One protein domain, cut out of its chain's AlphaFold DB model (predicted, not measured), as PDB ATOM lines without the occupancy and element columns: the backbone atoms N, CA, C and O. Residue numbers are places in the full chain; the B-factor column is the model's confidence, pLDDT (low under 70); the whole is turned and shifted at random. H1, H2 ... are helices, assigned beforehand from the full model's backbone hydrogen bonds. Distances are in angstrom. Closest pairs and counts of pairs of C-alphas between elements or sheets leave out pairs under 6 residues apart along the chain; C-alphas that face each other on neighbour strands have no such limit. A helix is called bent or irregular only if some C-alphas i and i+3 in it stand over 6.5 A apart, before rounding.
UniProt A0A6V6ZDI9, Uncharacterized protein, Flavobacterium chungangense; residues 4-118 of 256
ATOM      1  N   GLU A   4     -55.501  42.604-133.601       56.34
ATOM      2  CA  GLU A   4     -54.578  43.357-132.749       56.34
ATOM      3  C   GLU A   4     -54.079  42.573-131.530       56.34
ATOM      4  O   GLU A   4     -52.920  42.730-131.139       56.34
ATOM      5  N   LYS A   5     -54.912  41.697-130.953       60.75
ATOM      6  CA  LYS A   5     -54.534  40.875-129.796       60.75
ATOM      7  C   LYS A   5     -53.467  39.852-130.201       60.75
ATOM      8  O   LYS A   5     -52.413  39.780-129.580       60.75
ATOM      9  N   GLN A   6     -53.650  39.213-131.359       56.31
ATOM     10  CA  GLN A   6     -52.663  38.294-131.940       56.31
ATOM     11  C   GLN A   6     -51.338  38.980-132.321       56.31
ATOM     12  O   GLN A   6     -50.272  38.377-132.190       56.31
ATOM     13  N   LYS A   7     -51.364  40.242-132.783       63.66
ATOM     14  CA  LYS A   7     -50.134  41.008-133.064       63.66
ATOM     15  C   LYS A   7     -49.374  41.376-131.786       63.66
ATOM     16  O   LYS A   7     -48.146  41.284-131.780       63.66
ATOM     17  N   LYS A   8     -50.078  41.762-130.714       62.41
ATOM     18  CA  LYS A   8     -49.459  42.066-129.412       62.41
ATOM     19  C   LYS A   8     -48.829  40.824-128.779       62.41
ATOM     20  O   LYS A   8     -47.679  40.901-128.351       62.41
ATOM     21  N   ASP A   9     -49.511  39.683-128.832       60.28
ATOM     22  CA  ASP A   9     -49.000  38.429-128.269       60.28
ATOM     23  C   ASP A   9     -47.774  37.913-129.041       60.28
ATOM     24  O   ASP A   9     -46.776  37.522-128.434       60.28
ATOM     25  N   LYS A  10     -47.764  38.018-130.380       57.75
ATOM     26  CA  LYS A  10     -46.583  37.676-131.199       57.75
ATOM     27  C   LYS A  10     -45.368  38.553-130.889       57.75
ATOM     28  O   LYS A  10     -44.252  38.036-130.838       57.75
ATOM     29  N   LYS A  11     -45.571  39.858-130.673       58.78
ATOM     30  CA  LYS A  11     -44.486  40.802-130.365       58.78
ATOM     31  C   LYS A  11     -43.908  40.563-128.964       58.78
ATOM     32  O   LYS A  11     -42.694  40.472-128.817       58.78
ATOM     33  N   GLN A  12     -44.764  40.343-127.965       57.44
ATOM     34  CA  GLN A  12     -44.320  39.972-126.615       57.44
ATOM     35  C   GLN A  12     -43.599  38.620-126.588       57.44
ATOM     36  O   GLN A  12     -42.642  38.434-125.834       57.44
ATOM     37  N   HIS A  13     -44.030  37.666-127.417       54.06
ATOM     38  CA  HIS A  13     -43.382  36.366-127.477       54.06
ATOM     39  C   HIS A  13     -42.007  36.438-128.156       54.06
ATOM     40  O   HIS A  13     -41.070  35.807-127.667       54.06
ATOM     41  N   SER A  14     -41.832  37.254-129.208       55.69
ATOM     42  CA  SER A  14     -40.510  37.447-129.824       55.69
ATOM     43  C   SER A  14     -39.532  38.176-128.900       55.69
ATOM     44  O   SER A  14     -38.375  37.770-128.822       55.69
ATOM     45  N   GLU A  15     -39.992  39.187-128.155       57.09
ATOM     46  CA  GLU A  15     -39.175  39.887-127.152       57.09
ATOM     47  C   GLU A  15     -38.739  38.942-126.021       57.09
ATOM     48  O   GLU A  15     -37.557  38.897-125.675       57.09
ATOM     49  N   LYS A  16     -39.644  38.096-125.504       60.03
ATOM     50  CA  LYS A  16     -39.285  37.064-124.510       60.03
ATOM     51  C   LYS A  16     -38.234  36.088-125.038       60.03
ATOM     52  O   LYS A  16     -37.316  35.720-124.303       60.03
ATOM     53  N   ILE A  17     -38.336  35.675-126.301       58.38
ATOM     54  CA  ILE A  17     -37.360  34.773-126.925       58.38
ATOM     55  C   ILE A  17     -35.988  35.455-127.013       58.38
ATOM     56  O   ILE A  17     -34.993  34.858-126.612       58.38
ATOM     57  N   GLU A  18     -35.919  36.705-127.472       59.62
ATOM     58  CA  GLU A  18     -34.655  37.447-127.590       59.62
ATOM     59  C   GLU A  18     -33.967  37.658-126.230       59.62
ATOM     60  O   GLU A  18     -32.752  37.483-126.108       59.62
ATOM     61  N   ILE A  19     -34.748  37.951-125.185       64.06
ATOM     62  CA  ILE A  19     -34.254  38.068-123.805       64.06
ATOM     63  C   ILE A  19     -33.674  36.730-123.324       64.06
ATOM     64  O   ILE A  19     -32.600  36.704-122.722       64.06
ATOM     65  N   THR A  20     -34.328  35.612-123.648       69.25
ATOM     66  CA  THR A  20     -33.868  34.271-123.254       69.25
ATOM     67  C   THR A  20     -32.561  33.894-123.963       69.25
ATOM     68  O   THR A  20     -31.659  33.345-123.333       69.25
ATOM     69  N   TRP A  21     -32.397  34.264-125.240       63.25
ATOM     70  CA  TRP A  21     -31.146  34.057-125.984       63.25
ATOM     71  C   TRP A  21     -29.989  34.869-125.421       63.25
ATOM     72  O   TRP A  21     -28.914  34.311-125.214       63.25
ATOM     73  N   LYS A  22     -30.211  36.157-125.126       70.12
ATOM     74  CA  LYS A  22     -29.198  37.014-124.492       70.12
ATOM     75  C   LYS A  22     -28.781  36.463-123.131       70.12
ATOM     76  O   LYS A  22     -27.601  36.465-122.800       70.12
ATOM     77  N   GLN A  23     -29.726  35.940-122.351       72.19
ATOM     78  CA  GLN A  23     -29.431  35.330-121.055       72.19
ATOM     79  C   GLN A  23     -28.683  33.997-121.185       72.19
ATOM     80  O   GLN A  23     -27.759  33.749-120.414       72.19
ATOM     81  N   ALA A  24     -29.031  33.155-122.160       67.12
ATOM     82  CA  ALA A  24     -28.347  31.887-122.404       67.12
ATOM     83  C   ALA A  24     -26.903  32.095-122.890       67.12
ATOM     84  O   ALA A  24     -25.990  31.430-122.404       67.12
ATOM     85  N   THR A  25     -26.671  33.053-123.794       66.69
ATOM     86  CA  THR A  25     -25.318  33.394-124.252       66.69
ATOM     87  C   THR A  25     -24.495  34.061-123.159       66.69
ATOM     88  O   THR A  25     -23.324  33.726-123.020       66.69
ATOM     89  N   LEU A  26     -25.088  34.932-122.334       72.00
ATOM     90  CA  LEU A  26     -24.412  35.511-121.167       72.00
ATOM     91  C   LEU A  26     -24.043  34.454-120.121       72.00
ATOM     92  O   LEU A  26     -22.972  34.545-119.530       72.00
ATOM     93  N   ARG A  27     -24.892  33.442-119.899       70.81
ATOM     94  CA  ARG A  27     -24.579  32.316-119.002       70.81
ATOM     95  C   ARG A  27     -23.430  31.473-119.541       70.81
ATOM     96  O   ARG A  27     -22.475  31.249-118.809       70.81
ATOM     97  N   LEU A  28     -23.472  31.119-120.827       70.25
ATOM     98  CA  LEU A  28     -22.365  30.438-121.502       70.25
ATOM     99  C   LEU A  28     -21.071  31.254-121.412       70.25
ATOM    100  O   LEU A  28     -20.044  30.721-121.013       70.25
ATOM    101  N   LEU A  29     -21.105  32.557-121.703       73.94
ATOM    102  CA  LEU A  29     -19.912  33.398-121.587       73.94
ATOM    103  C   LEU A  29     -19.398  33.457-120.146       73.94
ATOM    104  O   LEU A  29     -18.195  33.393-119.935       73.94
ATOM    105  N   ARG A  30     -20.290  33.563-119.156       76.06
ATOM    106  CA  ARG A  30     -19.925  33.661-117.738       76.06
ATOM    107  C   ARG A  30     -19.316  32.369-117.198       76.06
ATOM    108  O   ARG A  30     -18.348  32.439-116.450       76.06
ATOM    109  N   GLU A  31     -19.863  31.216-117.564       72.88
ATOM    110  CA  GLU A  31     -19.348  29.905-117.144       72.88
ATOM    111  C   GLU A  31     -17.987  29.606-117.777       72.88
ATOM    112  O   GLU A  31     -17.119  29.005-117.147       72.88
ATOM    113  N   PHE A  32     -17.769  30.083-119.001       70.19
ATOM    114  CA  PHE A  32     -16.570  29.774-119.769       70.19
ATOM    115  C   PHE A  32     -15.501  30.871-119.771       70.19
ATOM    116  O   PHE A  32     -14.380  30.613-120.211       70.19
ATOM    117  N   TRP A  33     -15.797  32.064-119.245       76.75
ATOM    118  CA  TRP A  33     -14.845  33.177-119.185       76.75
ATOM    119  C   TRP A  33     -13.561  32.788-118.455       76.75
ATOM    120  O   TRP A  33     -12.479  33.119-118.920       76.75
ATOM    121  N   LEU A  34     -13.667  32.034-117.358       75.06
ATOM    122  CA  LEU A  34     -12.521  31.641-116.534       75.06
ATOM    123  C   LEU A  34     -11.588  30.663-117.270       75.06
ATOM    124  O   LEU A  34     -10.371  30.814-117.232       75.06
ATOM    125  N   ALA A  35     -12.149  29.698-118.004       75.00
ATOM    126  CA  ALA A  35     -11.364  28.794-118.845       75.00
ATOM    127  C   ALA A  35     -10.727  29.534-120.034       75.00
ATOM    128  O   ALA A  35      -9.579  29.271-120.393       75.00
ATOM    129  N   LEU A  36     -11.452  30.493-120.617       72.69
ATOM    130  CA  LEU A  36     -10.969  31.302-121.731       72.69
ATOM    131  C   LEU A  36      -9.822  32.222-121.298       72.69
ATOM    132  O   LEU A  36      -8.794  32.246-121.971       72.69
ATOM    133  N   THR A  37      -9.944  32.921-120.166       78.25
ATOM    134  CA  THR A  37      -8.869  33.771-119.637       78.25
ATOM    135  C   THR A  37      -7.651  32.955-119.237       78.25
ATOM    136  O   THR A  37      -6.539  33.366-119.555       78.25
ATOM    137  N   LEU A  38      -7.833  31.784-118.619       78.75
ATOM    138  CA  LEU A  38      -6.727  30.900-118.254       78.75
ATOM    139  C   LEU A  38      -5.987  30.379-119.497       78.75
ATOM    140  O   LEU A  38      -4.761  30.407-119.535       78.75
ATOM    141  N   SER A  39      -6.717  29.979-120.545       69.06
ATOM    142  CA  SER A  39      -6.125  29.542-121.815       69.06
ATOM    143  C   SER A  39      -5.398  30.680-122.531       69.06
ATOM    144  O   SER A  39      -4.327  30.464-123.099       69.06
ATOM    145  N   PHE A  40      -5.948  31.896-122.506       77.00
ATOM    146  CA  PHE A  40      -5.317  33.063-123.121       77.00
ATOM    147  C   PHE A  40      -4.053  33.472-122.358       77.00
ATOM    148  O   PHE A  40      -3.010  33.702-122.965       77.00
ATOM    149  N   LEU A  41      -4.123  33.482-121.025       80.00
ATOM    150  CA  LEU A  41      -2.992  33.777-120.152       80.00
ATOM    151  C   LEU A  41      -1.883  32.737-120.333       80.00
ATOM    152  O   LEU A  41      -0.725  33.108-120.495       80.00
ATOM    153  N   TRP A  42      -2.230  31.451-120.404       76.75
ATOM    154  CA  TRP A  42      -1.284  30.374-120.698       76.75
ATOM    155  C   TRP A  42      -0.604  30.557-122.058       76.75
ATOM    156  O   TRP A  42       0.615  30.446-122.162       76.75
ATOM    157  N   THR A  43      -1.376  30.927-123.083       71.00
ATOM    158  CA  THR A  43      -0.868  31.193-124.437       71.00
ATOM    159  C   THR A  43       0.101  32.376-124.454       71.00
ATOM    160  O   THR A  43       1.186  32.271-125.016       71.00
ATOM    161  N   ILE A  44      -0.244  33.480-123.783       76.38
ATOM    162  CA  ILE A  44       0.640  34.644-123.627       76.38
ATOM    163  C   ILE A  44       1.913  34.249-122.870       76.38
ATOM    164  O   ILE A  44       3.007  34.629-123.275       76.38
ATOM    165  N   THR A  45       1.792  33.449-121.808       73.06
ATOM    166  CA  THR A  45       2.941  33.015-120.999       73.06
ATOM    167  C   THR A  45       3.908  32.155-121.819       73.06
ATOM    168  O   THR A  45       5.111  32.406-121.810       73.06
ATOM    169  N   LYS A  46       3.385  31.204-122.604       69.69
ATOM    170  CA  LYS A  46       4.165  30.379-123.545       69.69
ATOM    171  C   LYS A  46       4.822  31.216-124.645       69.69
ATOM    172  O   LYS A  46       5.986  31.017-124.952       69.69
ATOM    173  N   VAL A  47       4.100  32.162-125.244       70.12
ATOM    174  CA  VAL A  47       4.615  32.930-126.391       70.12
ATOM    175  C   VAL A  47       5.630  33.999-125.976       70.12
ATOM    176  O   VAL A  47       6.611  34.191-126.686       70.12
ATOM    177  N   PHE A  48       5.416  34.687-124.851       71.06
ATOM    178  CA  PHE A  48       6.227  35.849-124.464       71.06
ATOM    179  C   PHE A  48       7.264  35.571-123.375       71.06
ATOM    180  O   PHE A  48       8.319  36.196-123.393       71.06
ATOM    181  N   PHE A  49       6.983  34.675-122.423       67.81
ATOM    182  CA  PHE A  49       7.846  34.477-121.248       67.81
ATOM    183  C   PHE A  49       8.672  33.190-121.311       67.81
ATOM    184  O   PHE A  49       9.785  33.167-120.796       67.81
ATOM    185  N   TYR A  50       8.157  32.144-121.962       62.91
ATOM    186  CA  TYR A  50       8.852  30.867-122.145       62.91
ATOM    187  C   TYR A  50       8.760  30.383-123.598       62.91
ATOM    188  O   TYR A  50       8.156  29.335-123.846       62.91
ATOM    189  N   PRO A  51       9.325  31.127-124.572       63.81
ATOM    190  CA  PRO A  51       9.514  30.562-125.897       63.81
ATOM    191  C   PRO A  51      10.371  29.303-125.738       63.81
ATOM    192  O   PRO A  51      11.434  29.362-125.116       63.81
ATOM    193  N   ASP A  52       9.878  28.160-126.230       59.62
ATOM    194  CA  ASP A  52      10.631  26.902-126.253       59.62
ATOM    195  C   ASP A  52      11.849  27.100-127.177       59.62
ATOM    196  O   ASP A  52      11.807  26.802-128.371       59.62
ATOM    197  N   ASN A  53      12.912  27.689-126.636       56.50
ATOM    198  CA  ASN A  53      14.216  27.748-127.265       56.50
ATOM    199  C   ASN A  53      14.874  26.385-127.038       56.50
ATOM    200  O   ASN A  53      14.821  25.852-125.925       56.50
ATOM    201  N   ASP A  54      15.492  25.814-128.073       56.34
ATOM    202  CA  ASP A  54      16.305  24.605-127.903       56.34
ATOM    203  C   ASP A  54      17.413  24.861-126.858       56.34
ATOM    204  O   ASP A  54      17.733  26.010-126.552       56.34
ATOM    205  N   VAL A  55      18.035  23.799-126.329       55.41
ATOM    206  CA  VAL A  55      19.092  23.826-125.284       55.41
ATOM    207  C   VAL A  55      20.249  24.813-125.585       55.41
ATOM    208  O   VAL A  55      20.988  25.196-124.685       55.41
ATOM    209  N   GLU A  56      20.367  25.287-126.830       56.03
ATOM    210  CA  GLU A  56      21.348  26.267-127.322       56.03
ATOM    211  C   GLU A  56      20.800  27.695-127.570       56.03
ATOM    212  O   GLU A  56      21.499  28.528-128.141       56.03
ATOM    213  N   GLY A  57      19.566  28.021-127.169       58.75
ATOM    214  CA  GLY A  57      19.003  29.376-127.302       58.75
ATOM    215  C   GLY A  57      18.515  29.749-128.710       58.75
ATOM    216  O   GLY A  57      18.205  30.912-128.964       58.75
ATOM    217  N   ASN A  58      18.428  28.780-129.624       57.19
ATOM    218  CA  ASN A  58      17.943  28.996-130.986       57.19
ATOM    219  C   ASN A  58      16.404  28.916-131.058       57.19
ATOM    220  O   ASN A  58      15.808  28.083-130.367       57.19
ATOM    221  N   PRO A  59      15.753  29.736-131.911       60.75
ATOM    222  CA  PRO A  59      14.307  29.676-132.108       60.75
ATOM    223  C   PRO A  59      13.887  28.305-132.668       60.75
ATOM    224  O   PRO A  59      14.638  27.700-133.443       60.75
ATOM    225  N   PRO A  60      12.683  27.812-132.323       59.62
ATOM    226  CA  PRO A  60      12.246  26.469-132.683       59.62
ATOM    227  C   PRO A  60      12.229  26.290-134.205       59.62
ATOM    228  O   PRO A  60      11.535  27.010-134.924       59.62
ATOM    229  N   LYS A  61      12.966  25.282-134.702       59.59
ATOM    230  CA  LYS A  61      13.135  25.001-136.143       59.59
ATOM    231  C   LYS A  61      11.818  24.778-136.901       59.59
ATOM    232  O   LYS A  61      11.792  24.948-138.114       59.59
ATOM    233  N   ASN A  62      10.725  24.448-136.205       66.81
ATOM    234  CA  ASN A  62       9.404  24.210-136.793       66.81
ATOM    235  C   ASN A  62       8.314  25.070-136.136       66.81
ATOM    236  O   ASN A  62       7.506  24.596-135.334       66.81
ATOM    237  N   LEU A  63       8.254  26.335-136.547       65.75
ATOM    238  CA  LEU A  63       7.292  27.339-136.076       65.75
ATOM    239  C   LEU A  63       5.821  26.895-136.235       65.75
ATOM    240  O   LEU A  63       4.971  27.228-135.414       65.75
ATOM    241  N   ILE A  64       5.535  26.069-137.247       68.44
ATOM    242  CA  ILE A  64       4.205  25.496-137.512       68.44
ATOM    243  C   ILE A  64       3.787  24.501-136.418       68.44
ATOM    244  O   ILE A  64       2.667  24.581-135.919       68.44
ATOM    245  N   LEU A  65       4.674  23.588-136.011       68.88
ATOM    246  CA  LEU A  65       4.393  22.608-134.950       68.88
ATOM    247  C   LEU A  65       4.186  23.304-133.600       68.88
ATOM    248  O   LEU A  65       3.261  22.953-132.871       68.88
ATOM    249  N   TYR A  66       4.982  24.341-133.326       69.38
ATOM    250  CA  TYR A  66       4.841  25.179-132.136       69.38
ATOM    251  C   TYR A  66       3.518  25.963-132.121       69.38
ATOM    252  O   TYR A  66       2.822  26.016-131.106       69.38
ATOM    253  N   ALA A  67       3.117  26.536-133.258       67.88
ATOM    254  CA  ALA A  67       1.826  27.205-133.381       67.88
ATOM    255  C   ALA A  67       0.670  26.214-133.170       67.88
ATOM    256  O   ALA A  67      -0.248  26.492-132.404       67.88
ATOM    257  N   ILE A  68       0.732  25.025-133.772       71.12
ATOM    258  CA  ILE A  68      -0.303  23.998-133.611       71.12
ATOM    259  C   ILE A  68      -0.400  23.538-132.153       71.12
ATOM    260  O   ILE A  68      -1.506  23.483-131.620       71.12
ATOM    261  N   SER A  69       0.713  23.265-131.468       68.62
ATOM    262  CA  SER A  69       0.675  22.860-130.056       68.62
ATOM    263  C   SER A  69       0.104  23.960-129.163       68.62
ATOM    264  O   SER A  69      -0.655  23.676-128.239       68.62
ATOM    265  N   THR A  70       0.402  25.218-129.479       70.81
ATOM    266  CA  THR A  70      -0.029  26.376-128.688       70.81
ATOM    267  C   THR A  70      -1.506  26.714-128.921       70.81
ATOM    268  O   THR A  70      -2.233  27.000-127.972       70.81
ATOM    269  N   PHE A  71      -1.989  26.618-130.163       74.75
ATOM    270  CA  PHE A  71      -3.373  26.940-130.524       74.75
ATOM    271  C   PHE A  71      -4.325  25.740-130.495       74.75
ATOM    272  O   PHE A  71      -5.536  25.939-130.560       74.75
ATOM    273  N   SER A  72      -3.828  24.508-130.365       74.06
ATOM    274  CA  SER A  72      -4.652  23.288-130.341       74.06
ATOM    275  C   SER A  72      -5.773  23.348-129.299       74.06
ATOM    276  O   SER A  72      -6.923  23.043-129.617       74.06
ATOM    277  N   TYR A  73      -5.482  23.831-128.090       73.62
ATOM    278  CA  TYR A  73      -6.479  24.011-127.032       73.62
ATOM    279  C   TYR A  73      -7.516  25.086-127.372       73.62
ATOM    280  O   TYR A  73      -8.712  24.871-127.174       73.62
ATOM    281  N   ALA A  74      -7.093  26.213-127.952       77.06
ATOM    282  CA  ALA A  74      -8.004  27.267-128.395       77.06
ATOM    283  C   ALA A  74      -8.905  26.794-129.555       77.06
ATOM    284  O   ALA A  74     -10.100  27.095-129.587       77.06
ATOM    285  N   LEU A  75      -8.366  26.001-130.486       77.62
ATOM    286  CA  LEU A  75      -9.112  25.404-131.598       77.62
ATOM    287  C   LEU A  75     -10.101  24.330-131.119       77.62
ATOM    288  O   LEU A  75     -11.256  24.314-131.548       77.62
ATOM    289  N   ALA A  76      -9.701  23.473-130.179       78.31
ATOM    290  CA  ALA A  76     -10.599  22.503-129.556       78.31
ATOM    291  C   ALA A  76     -11.744  23.203-128.806       78.31
ATOM    292  O   ALA A  76     -12.908  22.817-128.921       78.31
ATOM    293  N   PHE A  77     -11.429  24.284-128.096       78.50
ATOM    294  CA  PHE A  77     -12.399  25.070-127.348       78.50
ATOM    295  C   PHE A  77     -13.397  25.810-128.250       78.50
ATOM    296  O   PHE A  77     -14.607  25.757-128.032       78.50
ATOM    297  N   THR A  78     -12.911  26.464-129.306       77.12
ATOM    298  CA  THR A  78     -13.767  27.132-130.301       77.12
ATOM    299  C   THR A  78     -14.653  26.137-131.045       77.12
ATOM    300  O   THR A  78     -15.841  26.410-131.236       77.12
ATOM    301  N   SER A  79     -14.132  24.955-131.384       81.31
ATOM    302  CA  SER A  79     -14.924  23.850-131.937       81.31
ATOM    303  C   SER A  79     -16.027  23.406-130.966       81.31
ATOM    304  O   SER A  79     -17.197  23.307-131.348       81.31
ATOM    305  N   TYR A  80     -15.697  23.252-129.680       80.69
ATOM    306  CA  TYR A  80     -16.650  22.882-128.632       80.69
ATOM    307  C   TYR A  80     -17.762  23.927-128.428       80.69
ATOM    308  O   TYR A  80     -18.942  23.566-128.342       80.69
ATOM    309  N   ILE A  81     -17.427  25.223-128.391       81.44
ATOM    310  CA  ILE A  81     -18.423  26.306-128.307       81.44
ATOM    311  C   ILE A  81     -19.314  26.303-129.543       81.44
ATOM    312  O   ILE A  81     -20.537  26.384-129.420       81.44
ATOM    313  N   THR A  82     -18.718  26.169-130.728       81.31
ATOM    314  CA  THR A  82     -19.463  26.162-131.989       81.31
ATOM    315  C   THR A  82     -20.453  24.995-132.013       81.31
ATOM    316  O   THR A  82     -21.634  25.199-132.292       81.31
ATOM    317  N   GLY A  83     -20.030  23.789-131.619       80.50
ATOM    318  CA  GLY A  83     -20.911  22.623-131.501       80.50
ATOM    319  C   GLY A  83     -22.076  22.837-130.526       80.50
ATOM    320  O   GLY A  83     -23.230  22.555-130.858       80.50
ATOM    321  N   ASN A  84     -21.805  23.401-129.346       79.19
ATOM    322  CA  ASN A  84     -22.848  23.708-128.366       79.19
ATOM    323  C   ASN A  84     -23.815  24.796-128.848       79.19
ATOM    324  O   ASN A  84     -25.023  24.664-128.651       79.19
ATOM    325  N   PHE A  85     -23.319  25.823-129.536       76.94
ATOM    326  CA  PHE A  85     -24.151  26.870-130.127       76.94
ATOM    327  C   PHE A  85     -25.158  26.293-131.132       76.94
ATOM    328  O   PHE A  85     -26.359  26.569-131.051       76.94
ATOM    329  N   TRP A  86     -24.703  25.424-132.041       76.69
ATOM    330  CA  TRP A  86     -25.585  24.750-132.999       76.69
ATOM    331  C   TRP A  86     -26.585  23.808-132.324       76.69
ATOM    332  O   TRP A  86     -27.740  23.736-132.752       76.69
ATOM    333  N   ARG A  87     -26.172  23.118-131.253       78.94
ATOM    334  CA  ARG A  87     -27.055  22.251-130.462       78.94
ATOM    335  C   ARG A  87     -28.207  23.039-129.841       78.94
ATOM    336  O   ARG A  87     -29.362  22.678-130.058       78.94
ATOM    337  N   VAL A  88     -27.911  24.142-129.153       74.25
ATOM    338  CA  VAL A  88     -28.934  24.994-128.520       74.25
ATOM    339  C   VAL A  88     -29.848  25.623-129.578       74.25
ATOM    340  O   VAL A  88     -31.067  25.638-129.414       74.25
ATOM    341  N   LYS A  89     -29.300  26.058-130.724       74.69
ATOM    342  CA  LYS A  89     -30.099  26.561-131.858       74.69
ATOM    343  C   LYS A  89     -31.103  25.526-132.378       74.69
ATOM    344  O   LYS A  89     -32.246  25.882-132.663       74.69
ATOM    345  N   ARG A  90     -30.700  24.255-132.497       74.50
ATOM    346  CA  ARG A  90     -31.597  23.163-132.916       74.50
ATOM    347  C   ARG A  90     -32.665  22.858-131.867       74.50
ATOM    348  O   ARG A  90     -33.822  22.701-132.244       74.50
ATOM    349  N   GLN A  91     -32.305  22.841-130.584       73.12
ATOM    350  CA  GLN A  91     -33.259  22.630-129.487       73.12
ATOM    351  C   GLN A  91     -34.336  23.724-129.462       73.12
ATOM    352  O   GLN A  91     -35.522  23.413-129.511       73.12
ATOM    353  N   GLY A  92     -33.946  24.999-129.558       69.94
ATOM    354  CA  GLY A  92     -34.910  26.103-129.621       69.94
ATOM    355  C   GLY A  92     -35.806  26.085-130.870       69.94
ATOM    356  O   GLY A  92     -36.921  26.602-130.843       69.94
ATOM    357  N   ALA A  93     -35.358  25.491-131.983       70.06
ATOM    358  CA  ALA A  93     -36.199  25.297-133.167       70.06
ATOM    359  C   ALA A  93     -37.214  24.154-132.980       70.06
ATOM    360  O   ALA A  93     -38.363  24.286-133.401       70.06
ATOM    361  N   GLN A  94     -36.813  23.063-132.322       67.75
ATOM    362  CA  GLN A  94     -37.701  21.943-131.992       67.75
ATOM    363  C   GLN A  94     -38.780  22.351-130.985       67.75
ATOM    364  O   GLN A  94     -39.953  22.055-131.202       67.75
ATOM    365  N   GLU A  95     -38.419  23.107-129.946       71.00
ATOM    366  CA  GLU A  95     -39.371  23.634-128.959       71.00
ATOM    367  C   GLU A  95     -40.460  24.498-129.611       71.00
ATOM    368  O   GLU A  95     -41.639  24.356-129.289       71.00
ATOM    369  N   LYS A  96     -40.096  25.331-130.598       68.12
ATOM    370  CA  LYS A  96     -41.060  26.114-131.394       68.12
ATOM    371  C   LYS A  96     -41.999  25.241-132.230       68.12
ATOM    372  O   LYS A  96     -43.155  25.603-132.437       68.12
ATOM    373  N   GLY A  97     -41.508  24.116-132.746       66.94
ATOM    374  CA  GLY A  97     -42.336  23.151-133.473       66.94
ATOM    375  C   GLY A  97     -43.346  22.461-132.555       66.94
ATOM    376  O   GLY A  97     -44.519  22.326-132.907       66.94
ATOM    377  N   ILE A  98     -42.909  22.087-131.351       74.25
ATOM    378  CA  ILE A  98     -43.747  21.433-130.340       74.25
ATOM    379  C   ILE A  98     -44.823  22.390-129.821       74.25
ATOM    380  O   ILE A  98     -45.987  22.001-129.756       74.25
ATOM    381  N   SER A  99     -44.480  23.647-129.519       70.56
ATOM    382  CA  SER A  99     -45.462  24.627-129.034       70.56
ATOM    383  C   SER A  99     -46.567  24.893-130.058       70.56
ATOM    384  O   SER A  99     -47.744  24.861-129.705       70.56
ATOM    385  N   LYS A 100     -46.208  25.044-131.339       73.50
ATOM    386  CA  LYS A 100     -47.182  25.194-132.429       73.50
ATOM    387  C   LYS A 100     -48.078  23.961-132.577       73.50
ATOM    388  O   LYS A 100     -49.271  24.083-132.827       73.50
ATOM    389  N   THR A 101     -47.512  22.769-132.408       74.94
ATOM    390  CA  THR A 101     -48.274  21.515-132.486       74.94
ATOM    391  C   THR A 101     -49.259  21.393-131.323       74.94
ATOM    392  O   THR A 101     -50.407  21.019-131.539       74.94
ATOM    393  N   LEU A 102     -48.853  21.766-130.107       79.56
ATOM    394  CA  LEU A 102     -49.730  21.788-128.933       79.56
ATOM    395  C   LEU A 102     -50.880  22.787-129.084       79.56
ATOM    396  O   LEU A 102     -52.010  22.479-128.709       79.56
ATOM    397  N   GLU A 103     -50.610  23.963-129.650       78.31
ATOM    398  CA  GLU A 103     -51.642  24.962-129.931       78.31
ATOM    399  C   GLU A 103     -52.663  24.436-130.946       78.31
ATOM    400  O   GLU A 103     -53.863  24.467-130.674       78.31
ATOM    401  N   ASN A 104     -52.196  23.828-132.041       81.38
ATOM    402  CA  ASN A 104     -53.068  23.188-133.026       81.38
ATOM    403  C   ASN A 104     -53.908  22.064-132.398       81.38
ATOM    404  O   ASN A 104     -55.112  21.999-132.619       81.38
ATOM    405  N   ILE A 105     -53.299  21.184-131.593       84.19
ATOM    406  CA  ILE A 105     -54.018  20.096-130.909       84.19
ATOM    407  C   ILE A 105     -55.113  20.669-130.010       84.19
ATOM    408  O   ILE A 105     -56.225  20.142-129.995       84.19
ATOM    409  N   ARG A 106     -54.825  21.749-129.279       80.50
ATOM    410  CA  ARG A 106     -55.812  22.413-128.427       80.50
ATOM    411  C   ARG A 106     -56.971  22.975-129.246       80.50
ATOM    412  O   ARG A 106     -58.119  22.780-128.855       80.50
ATOM    413  N   GLU A 107     -56.685  23.640-130.360       82.06
ATOM    414  CA  GLU A 107     -57.708  24.202-131.246       82.06
ATOM    415  C   GLU A 107     -58.589  23.106-131.859       82.06
ATOM    416  O   GLU A 107     -59.813  23.170-131.745       82.06
ATOM    417  N   TYR A 108     -57.988  22.044-132.403       84.69
ATOM    418  CA  TYR A 108     -58.732  20.905-132.949       84.69
ATOM    419  C   TYR A 108     -59.540  20.168-131.883       84.69
ATOM    420  O   TYR A 108     -60.672  19.762-132.141       84.69
ATOM    421  N   SER A 109     -58.994  20.018-130.675       83.00
ATOM    422  CA  SER A 109     -59.718  19.403-129.559       83.00
ATOM    423  C   SER A 109     -60.931  20.245-129.176       83.00
ATOM    424  O   SER A 109     -62.018  19.700-129.015       83.00
ATOM    425  N   PHE A 110     -60.779  21.570-129.088       81.81
ATOM    426  CA  PHE A 110     -61.883  22.480-128.783       81.81
ATOM    427  C   PHE A 110     -62.974  22.436-129.860       81.81
ATOM    428  O   PHE A 110     -64.149  22.287-129.537       81.81
ATOM    429  N   GLN A 111     -62.589  22.479-131.138       81.31
ATOM    430  CA  GLN A 111     -63.528  22.344-132.255       81.31
ATOM    431  C   GLN A 111     -64.257  20.997-132.229       81.31
ATOM    432  O   GLN A 111     -65.471  20.956-132.406       81.31
ATOM    433  N   THR A 112     -63.538  19.904-131.963       81.81
ATOM    434  CA  THR A 112     -64.118  18.555-131.895       81.81
ATOM    435  C   THR A 112     -65.103  18.439-130.739       81.81
ATOM    436  O   THR A 112     -66.210  17.943-130.927       81.81
ATOM    437  N   ILE A 113     -64.733  18.938-129.555       80.75
ATOM    438  CA  ILE A 113     -65.619  18.964-128.388       80.75
ATOM    439  C   ILE A 113     -66.892  19.732-128.737       80.75
ATOM    440  O   ILE A 113     -67.975  19.180-128.585       80.75
ATOM    441  N   ASN A 114     -66.775  20.941-129.286       78.44
ATOM    442  CA  ASN A 114     -67.937  21.750-129.652       78.44
ATOM    443  C   ASN A 114     -68.801  21.101-130.736       78.44
ATOM    444  O   ASN A 114     -70.022  21.206-130.691       78.44
ATOM    445  N   TYR A 115     -68.198  20.397-131.691       79.88
ATOM    446  CA  TYR A 115     -68.944  19.674-132.718       79.88
ATOM    447  C   TYR A 115     -69.748  18.504-132.134       79.88
ATOM    448  O   TYR A 115     -70.846  18.215-132.597       79.88
ATOM    449  N   VAL A 116     -69.224  17.848-131.096       74.44
ATOM    450  CA  VAL A 116     -69.908  16.743-130.406       74.44
ATOM    451  C   VAL A 116     -70.960  17.254-129.416       74.44
ATOM    452  O   VAL A 116     -72.009  16.628-129.265       74.44
ATOM    453  N   THR A 117     -70.703  18.369-128.730       72.56
ATOM    454  CA  THR A 117     -71.572  18.894-127.662       72.56
ATOM    455  C   THR A 117     -72.583  19.940-128.134       72.56
ATOM    456  O   THR A 117     -73.485  20.285-127.374       72.56
ATOM    457  N   GLY A 118     -72.443  20.450-129.358       70.31
ATOM    458  CA  GLY A 118     -73.183  21.606-129.869       70.31
ATOM    459  C   GLY A 118     -72.534  22.958-129.558       70.31
ATOM    460  O   GLY A 118     -72.976  23.971-130.103       70.31
TER     461      GLY A 118
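What this domain is: This is residues 4 to 118 of the 256 residues of an uncharacterized protein of Flavobacterium chungangense (UniProt A0A6V6ZDI9). A long thin rod: the printed part runs out along one bent helix, H1, turns through a loop, and folds back along a second, H2, loosely beside it. It has 115 residues, with two named helices and no named strand, all helix in class. It is extended, radius of gyration of the C-alphas 26.1 A, spanning 95 by 22 by 19 A.

How they stand to each other: Each helix was assigned as one by its hydrogen bonds but is bent: H1, residues 4 to 49, where C-alphas 31 and 34 are 7.1 A apart, and H2, residues 63 to 117, where C-alphas 70 and 73 are 7.1 A apart. The arms H1b, residues 34 to 49, and H2b, residues 73 to 117, are close but not clearly touching; look at their closest C-alphas, Ser 39 and Ala 74, 7.2 A apart. They run opposite ways at a shallow tilt of 17 degrees. H1a, residues 4 to 31, and H2b are near each other. In H1a, H1b, H2b and H2a, residues 63 to 70, every O i to N i+4 pair is within hydrogen-bond range.

Where its parts are: Find C-alpha 4 at (-54.578, 43.357, -132.749); H1a runs 40.8 A from there. H2b runs 65.3 A to C-alpha 117 at (-71.572, 18.894, -127.662).

The domain as a whole: Residues 50 to 62 make the long link; there is no cut. Mean pLDDT of the printed part is 70.7, under 70 for instance in residues 4 to 21.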